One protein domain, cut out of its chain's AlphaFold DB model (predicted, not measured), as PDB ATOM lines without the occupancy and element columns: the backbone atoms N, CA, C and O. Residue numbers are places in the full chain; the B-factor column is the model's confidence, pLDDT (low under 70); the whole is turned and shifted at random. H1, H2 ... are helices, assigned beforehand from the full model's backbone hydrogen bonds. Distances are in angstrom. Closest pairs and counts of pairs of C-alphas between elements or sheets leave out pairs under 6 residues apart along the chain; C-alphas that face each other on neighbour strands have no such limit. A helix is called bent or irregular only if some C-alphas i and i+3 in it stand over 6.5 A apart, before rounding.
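This is residues 9 to 66 of the 215 residues of an uncharacterized protein of Planctomycetes bacterium (UniProt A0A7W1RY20). A long helix, H2, folds back on itself at a kink to make a V of two arms, H2a and H2b, and H3 packs on both arms, so that the centres of the three make a triangle. H1 lies across the open end of the V, folded back on H2a, with its first turn near the end of H2b. The printed part has 58 residues with three named helices, in the order H1, H2, H3, and no named strand; the class is all helix. It is compact, with a radius of gyration of the C-alphas of 9.9 A, and rounded, spanning 26 by 19 by 17 A.

H2, residues 22 to 49, was assigned as one helix by its hydrogen bonds but is bent: C-alphas 36 and 39 are 9.7 A apart. Its arms are H2a, residues 22 to 36, 21.3 A long from C-alpha 22 at (363.706, 390.792, 287.762), and H2b, residues 39 to 49, 15.1 A. H1, residues 9 to 20, measures 15.7 A from C-alpha 9 at (371.958, 402.581, 284.712). H3, residues 54 to 64, measures 15.5 A and ends with C-alpha 64 at (374.501, 394.811, 302.244).

H2a, with residues 30 to 34 alone, touches H2b at a steep tilt of 38 degrees, opposite ways; the closest C-alphas, of Ile 33 and Gly 41, are 6.0 A apart. H2b and H3 touch as a helical hairpin at a shallow tilt of 11 degrees, opposite ways, closest at the C-alphas of Arg 46 and Asp 57, 5.2 A. H3 touches H2a at 37 degrees, only just steep, the same way, closest at the C-alphas of Ala 26 and Ala 56, 4.9 A. H1, with residues 13 to 17 alone, touches residues 23 to 29 of H2a at a steep tilt of 46 degrees, opposite ways; the closest C-alphas, of Ala 17 and Ala 25, are 4.9 A apart. H1 and H2b are close but not clearly touching, the C-alphas of Val 10 and Val 49 being 6.1 A apart; H1 and H3 are apart. The packing is mostly crossed, with 1 of 4 touching pairs at a shallow tilt. In H1, H2a, H2b and H3 every O i to N i+4 pair is within hydrogen-bond range.

The two C-alphas farthest apart, of Glu 19 and Glu 65, are 27.3 A apart. The printed part has no cut, and the links H1 to H2 and H2 to H3 are tight. Mean pLDDT of the printed part is 96.6, and no printed residue is under 70.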
ATOM      1  N   LEU A   9     372.038 403.846 283.976       92.56
ATOM      2  CA  LEU A   9     371.958 402.581 284.712       92.56
ATOM      3  C   LEU A   9     370.522 402.065 284.873       92.56
ATOM      4  O   LEU A   9     370.299 400.867 284.763       92.56
ATOM      5  N   VAL A  10     369.552 402.960 285.082       93.94
ATOM      6  CA  VAL A  10     368.130 402.589 285.187       93.94
ATOM      7  C   VAL A  10     367.628 401.967 283.883       93.94
ATOM      8  O   VAL A  10     366.957 400.943 283.925       93.94
ATOM      9  N   LEU A  11     367.984 402.545 282.730       94.00
ATOM     10  CA  LEU A  11     367.590 402.026 281.415       94.00
ATOM     11  C   LEU A  11     368.270 400.686 281.120       94.00
ATOM     12  O   LEU A  11     367.629 399.764 280.624       94.00
ATOM     13  N   SER A  12     369.554 400.557 281.460       95.69
ATOM     14  CA  SER A  12     370.272 399.285 281.353       95.69
ATOM     15  C   SER A  12     369.647 398.207 282.237       95.69
ATOM     16  O   SER A  12     369.532 397.061 281.808       95.69
ATOM     17  N   PHE A  13     369.238 398.565 283.457       97.06
ATOM     18  CA  PHE A  13     368.582 397.640 284.373       97.06
ATOM     19  C   PHE A  13     367.207 397.216 283.862       97.06
ATOM     20  O   PHE A  13     366.909 396.029 283.874       97.06
ATOM     21  N   ASP A  14     366.391 398.159 283.388       95.81
ATOM     22  CA  ASP A  14     365.065 397.886 282.824       95.81
ATOM     23  C   ASP A  14     365.147 396.912 281.638       95.81
ATOM     24  O   ASP A  14     364.484 395.874 281.632       95.81
ATOM     25  N   ALA A  15     366.060 397.174 280.696       95.12
ATOM     26  CA  ALA A  15     366.327 396.277 279.577       95.12
ATOM     27  C   ALA A  15     366.760 394.880 280.055       95.12
ATOM     28  O   ALA A  15     366.194 393.874 279.628       95.12
ATOM     29  N   ALA A  16     367.707 394.801 280.995       96.81
ATOM     30  CA  ALA A  16     368.160 393.524 281.538       96.81
ATOM     31  C   ALA A  16     367.042 392.770 282.277       96.81
ATOM     32  O   ALA A  16     366.892 391.568 282.088       96.81
ATOM     33  N   ALA A  17     366.235 393.456 283.089       96.94
ATOM     34  CA  ALA A  17     365.118 392.861 283.820       96.94
ATOM     35  C   ALA A  17     364.032 392.336 282.874       96.94
ATOM     36  O   ALA A  17     363.425 391.303 283.156       96.94
ATOM     37  N   SER A  18     363.825 393.008 281.738       95.19
ATOM     38  CA  SER A  18     362.865 392.583 280.720       95.19
ATOM     39  C   SER A  18     363.251 391.270 280.030       95.19
ATOM     40  O   SER A  18     362.367 390.524 279.625       95.19
ATOM     41  N   GLU A  19     364.545 390.940 279.949       95.19
ATOM     42  CA  GLU A  19     365.031 389.766 279.204       95.19
ATOM     43  C   GLU A  19     365.579 388.645 280.088       95.19
ATOM     44  O   GLU A  19     365.537 387.477 279.708       95.19
ATOM     45  N   LEU A  20     366.088 388.978 281.275       96.12
ATOM     46  CA  LEU A  20     366.635 388.006 282.222       96.12
ATOM     47  C   LEU A  20     365.644 387.638 283.326       96.12
ATOM     48  O   LEU A  20     365.821 386.603 283.970       96.12
ATOM     49  N   GLY A  21     364.630 388.471 283.554       96.75
ATOM     50  CA  GLY A  21     363.826 388.441 284.769       96.75
ATOM     51  C   GLY A  21     364.324 389.418 285.829       96.75
ATOM     52  O   GLY A  21     365.485 389.845 285.834       96.75
ATOM     53  N   HIS A  22     363.429 389.783 286.744       97.38
ATOM     54  CA  HIS A  22     363.706 390.792 287.762       97.38
ATOM     55  C   HIS A  22     364.823 390.358 288.717       97.38
ATOM     56  O   HIS A  22     365.692 391.171 289.043       97.38
ATOM     57  N   LEU A  23     364.814 389.100 289.168       97.50
ATOM     58  CA  LEU A  23     365.830 388.589 290.085       97.50
ATOM     59  C   LEU A  23     367.149 388.355 289.357       97.50
ATOM     60  O   LEU A  23     368.188 388.795 289.848       97.50
ATOM     61  N   GLY A  24     367.117 387.734 288.175       97.19
ATOM     62  CA  GLY A  24     368.314 387.528 287.358       97.19
ATOM     63  C   GLY A  24     369.071 388.830 287.066       97.19
ATOM     64  O   GLY A  24     370.292 388.886 287.240       97.19
ATOM     65  N   ALA A  25     368.355 389.895 286.693       98.00
ATOM     66  CA  ALA A  25     368.948 391.212 286.477       98.00
ATOM     67  C   ALA A  25     369.466 391.848 287.776       98.00
ATOM     68  O   ALA A  25     370.576 392.380 287.794       98.00
ATOM     69  N   ALA A  26     368.708 391.769 288.876       98.19
ATOM     70  CA  ALA A  26     369.134 392.293 290.176       98.19
ATOM     71  C   ALA A  26     370.425 391.631 290.677       98.19
ATOM     72  O   ALA A  26     371.362 392.331 291.058       98.19
ATOM     73  N   GLU A  27     370.510 390.302 290.622       97.94
ATOM     74  CA  GLU A  27     371.707 389.550 291.015       97.94
ATOM     75  C   GLU A  27     372.923 389.915 290.159       97.94
ATOM     76  O   GLU A  27     374.023 390.070 290.694       97.94
ATOM     77  N   LEU A  28     372.733 390.064 288.842       97.75
ATOM     78  CA  LEU A  28     373.786 390.483 287.920       97.75
ATOM     79  C   LEU A  28     374.308 391.873 288.295       97.75
ATOM     80  O   LEU A  28     375.495 392.027 288.566       97.75
ATOM     81  N   PHE A  29     373.428 392.871 288.358       98.12
ATOM     82  CA  PHE A  29     373.831 394.257 288.598       98.12
ATOM     83  C   PHE A  29     374.472 394.437 289.970       98.12
ATOM     84  O   PHE A  29     375.514 395.077 290.069       98.12
ATOM     85  N   VAL A  30     373.897 393.844 291.018       98.00
ATOM     86  CA  VAL A  30     374.470 393.914 292.366       98.00
ATOM     87  C   VAL A  30     375.861 393.280 292.386       98.00
ATOM     88  O   VAL A  30     376.798 393.897 292.882       98.00
ATOM     89  N   ARG A  31     376.057 392.102 291.784       97.62
ATOM     90  CA  ARG A  31     377.384 391.471 291.749       97.62
ATOM     91  C   ARG A  31     378.423 392.337 291.033       97.62
ATOM     92  O   ARG A  31     379.507 392.542 291.577       97.62
ATOM     93  N   GLU A  32     378.101 392.851 289.846       97.31
ATOM     94  CA  GLU A  32     379.048 393.656 289.064       97.31
ATOM     95  C   GLU A  32     379.340 395.009 289.736       97.31
ATOM     96  O   GLU A  32     380.488 395.448 289.798       97.31
ATOM     97  N   ILE A  33     378.327 395.664 290.312       97.25
ATOM     98  CA  ILE A  33     378.515 396.926 291.037       97.25
ATOM     99  C   ILE A  33     379.336 396.703 292.306       97.25
ATOM    100  O   ILE A  33     380.237 397.493 292.576       97.25
ATOM    101  N   ALA A  34     379.091 395.627 293.057       97.06
ATOM    102  CA  ALA A  34     379.876 395.309 294.245       97.06
ATOM    103  C   ALA A  34     381.350 395.064 293.895       97.06
ATOM    104  O   ALA A  34     382.232 395.551 294.599       97.06
ATOM    105  N   ALA A  35     381.626 394.369 292.787       96.69
ATOM    106  CA  ALA A  35     382.989 394.132 292.318       96.69
ATOM    107  C   ALA A  35     383.725 395.428 291.933       96.69
ATOM    108  O   ALA A  35     384.935 395.529 292.127       96.69
ATOM    109  N   LEU A  36     383.008 396.425 291.405       95.62
ATOM    110  CA  LEU A  36     383.597 397.677 290.918       95.62
ATOM    111  C   LEU A  36     383.630 398.801 291.961       95.62
ATOM    112  O   LEU A  36     384.514 399.654 291.919       95.62
ATOM    113  N   ARG A  37     382.627 398.861 292.840       95.12
ATOM    114  CA  ARG A  37     382.329 400.020 293.701       95.12
ATOM    115  C   ARG A  37     382.015 399.643 295.153       95.12
ATOM    116  O   ARG A  37     381.734 400.533 295.951       95.12
ATOM    117  N   GLY A  38     382.066 398.356 295.504       96.19
ATOM    118  CA  GLY A  38     381.795 397.875 296.859       96.19
ATOM    119  C   GLY A  38     380.383 398.201 297.353       96.19
ATOM    120  O   GLY A  38     379.478 398.501 296.571       96.19
ATOM    121  N   ASP A  39     380.207 398.155 298.672       97.50
ATOM    122  CA  ASP A  39     378.909 398.336 299.330       97.50
ATOM    123  C   ASP A  39     378.323 399.744 299.126       97.50
ATOM    124  O   ASP A  39     377.111 399.886 298.970       97.50
ATOM    125  N   GLU A  40     379.162 400.782 299.021       96.69
ATOM    126  CA  GLU A  40     378.706 402.141 298.682       96.69
ATOM    127  C   GLU A  40     378.022 402.183 297.307       96.69
ATOM    128  O   GLU A  40     376.971 402.806 297.141       96.69
ATOM    129  N   GLY A  41     378.575 401.467 296.323       96.81
ATOM    130  CA  GLY A  41     377.963 401.328 295.004       96.81
ATOM    131  C   GLY A  41     376.614 400.611 295.054       96.81
ATOM    132  O   GLY A  41     375.681 401.010 294.356       96.81
ATOM    133  N   ILE A  42     376.489 399.584 295.897       97.94
ATOM    134  CA  ILE A  42     375.235 398.843 296.087       97.94
ATOM    135  C   ILE A  42     374.168 399.715 296.742       97.94
ATOM    136  O   ILE A  42     373.027 399.722 296.277       97.94
ATOM    137  N   ALA A  43     374.529 400.484 297.770       97.69
ATOM    138  CA  ALA A  43     373.621 401.436 298.404       97.69
ATOM    139  C   ALA A  43     373.126 402.484 297.393       97.69
ATOM    140  O   ALA A  43     371.921 402.685 297.251       97.69
ATOM    141  N   ALA A  44     374.031 403.056 296.592       96.69
ATOM    142  CA  ALA A  44     373.659 403.997 295.537       96.69
ATOM    143  C   ALA A  44     372.753 403.363 294.462       96.69
ATOM    144  O   ALA A  44     371.833 404.011 293.959       96.69
ATOM    145  N   PHE A  45     372.986 402.095 294.101       97.25
ATOM    146  CA  PHE A  45     372.149 401.365 293.145       97.25
ATOM    147  C   PHE A  45     370.746 401.143 293.701       97.25
ATOM    148  O   PHE A  45     369.758 401.390 293.005       97.25
ATOM    149  N   ARG A  46     370.661 400.729 294.968       97.00
ATOM    150  CA  ARG A  46     369.403 400.557 295.692       97.00
ATOM    151  C   ARG A  46     368.597 401.853 295.712       97.00
ATOM    152  O   ARG A  46     367.425 401.834 295.344       97.00
ATOM    153  N   ASP A  47     369.229 402.969 296.059       95.94
ATOM    154  CA  ASP A  47     368.568 404.277 296.120       95.94
ATOM    155  C   ASP A  47     368.051 404.734 294.749       95.94
ATOM    156  O   ASP A  47     366.952 405.286 294.643       95.94
ATOM    157  N   LEU A  48     368.826 404.476 293.692       95.31
ATOM    158  CA  LEU A  48     368.501 404.893 292.330       95.31
ATOM    159  C   LEU A  48     367.408 404.027 291.679       95.31
ATOM    160  O   LEU A  48     366.526 404.555 291.003       95.31
ATOM    161  N   VAL A  49     367.479 402.704 291.844       95.56
ATOM    162  CA  VAL A  49     366.679 401.728 291.077       95.56
ATOM    163  C   VAL A  49     365.588 401.078 291.933       95.56
ATOM    164  O   VAL A  49     364.498 400.785 291.438       95.56
ATOM    165  N   GLY A  50     365.834 400.893 293.232       95.00
ATOM    166  CA  GLY A  50     365.012 400.073 294.124       95.00
ATOM    167  C   GLY A  50     363.555 400.525 294.235       95.00
ATOM    168  O   GLY A  50     362.650 399.696 294.200       95.00
ATOM    169  N   ARG A  51     363.290 401.839 294.253       92.19
ATOM    170  CA  ARG A  51     361.908 402.366 294.311       92.19
ATOM    171  C   ARG A  51     361.053 401.964 293.110       92.19
ATOM    172  O   ARG A  51     359.840 401.816 293.244       92.19
ATOM    173  N   ALA A  52     361.667 401.847 291.935       94.19
ATOM    174  CA  ALA A  52     360.984 401.414 290.721       94.19
ATOM    175  C   ALA A  52     360.978 399.888 290.597       94.19
ATOM    176  O   ALA A  52     360.024 399.336 290.058       94.19
ATOM    177  N   PHE A  53     362.002 399.207 291.115       96.62
ATOM    178  CA  PHE A  53     362.184 397.766 290.992       96.62
ATOM    179  C   PHE A  53     362.331 397.112 292.380       96.62
ATOM    180  O   PHE A  53     363.445 396.998 292.889       96.62
ATOM    181  N   PRO A  54     361.232 396.622 292.986       95.94
ATOM    182  CA  PRO A  54     361.218 396.071 294.350       95.94
ATOM    183  C   PRO A  54     362.172 394.885 294.544       95.94
ATOM    184  O   PRO A  54     362.776 394.734 295.602       95.94
ATOM    185  N   VAL A  55     362.355 394.062 293.509       97.44
ATOM    186  CA  VAL A  55     363.311 392.946 293.533       97.44
ATOM    187  C   VAL A  55     364.750 393.461 293.608       97.44
ATOM    188  O   VAL A  55     365.547 392.910 294.361       97.44
ATOM    189  N   ALA A  56     365.078 394.549 292.900       97.94
ATOM    190  CA  ALA A  56     366.394 395.178 292.995       97.94
ATOM    191  C   ALA A  56     366.635 395.769 294.390       97.94
ATOM    192  O   ALA A  56     367.721 395.587 294.937       97.94
ATOM    193  N   ASP A  57     365.618 396.411 294.985       98.00
ATOM    194  CA  ASP A  57     365.689 396.911 296.366       98.00
ATOM    195  C   ASP A  57     366.006 395.788 297.359       98.00
ATOM    196  O   ASP A  57     366.965 395.880 298.126       98.00
ATOM    197  N   ALA A  58     365.228 394.706 297.301       97.19
ATOM    198  CA  ALA A  58     365.363 393.576 298.206       97.19
ATOM    199  C   ALA A  58     366.715 392.864 298.044       97.19
ATOM    200  O   ALA A  58     367.378 392.571 299.038       97.19
ATOM    201  N   VAL A  59     367.162 392.618 296.809       98.00
ATOM    202  CA  VAL A  59     368.458 391.972 296.542       98.00
ATOM    203  C   VAL A  59     369.618 392.847 297.021       98.00
ATOM    204  O   VAL A  59     370.519 392.339 297.688       98.00
ATOM    205  N   ALA A  60     369.589 394.154 296.740       98.12
ATOM    206  CA  ALA A  60     370.625 395.076 297.196       98.12
ATOM    207  C   ALA A  60     370.652 395.193 298.728       98.12
ATOM    208  O   ALA A  60     371.725 395.158 299.325       98.12
ATOM    209  N   GLY A  61     369.484 395.263 299.377       97.69
ATOM    210  CA  GLY A  61     369.375 395.264 300.835       97.69
ATOM    211  C   GLY A  61     369.994 394.020 301.467       97.69
ATOM    212  O   GLY A  61     370.890 394.135 302.300       97.69
ATOM    213  N   ARG A  62     369.610 392.828 300.996       96.88
ATOM    214  CA  ARG A  62     370.190 391.568 301.484       96.88
ATOM    215  C   ARG A  62     371.695 391.487 301.241       96.88
ATOM    216  O   ARG A  62     372.425 390.967 302.081       96.88
ATOM    217  N   TRP A  63     372.171 391.978 300.098       97.81
ATOM    218  CA  TRP A  63     373.600 391.984 299.795       97.81
ATOM    219  C   TRP A  63     374.406 392.783 300.820       97.81
ATOM    220  O   TRP A  63     375.454 392.309 301.269       97.81
ATOM    221  N   LEU A  64     373.905 393.959 301.209       97.88
ATOM    222  CA  LEU A  64     374.501 394.811 302.244       97.88
ATOM    223  C   LEU A  64     374.469 394.152 303.634       97.88
ATOM    224  O   LEU A  64     375.328 394.422 304.464       97.88
ATOM    225  N   GLU A  65     373.531 393.236 303.865       97.31
ATOM    226  CA  GLU A  65     373.464 392.383 305.064       97.31
ATOM    227  C   GLU A  65     374.370 391.136 304.972       97.31
ATOM    228  O   GLU A  65     374.344 390.270 305.844       97.31
ATOM    229  N   GLY A  66     375.181 391.020 303.916       96.75
ATOM    230  CA  GLY A  66     376.139 389.928 303.725       96.75
ATOM    231  C   GLY A  66     375.597 388.715 302.967       96.75
ATOM    232  O   GLY A  66     376.339 387.758 302.738       96.75
TER     233      GLY A  66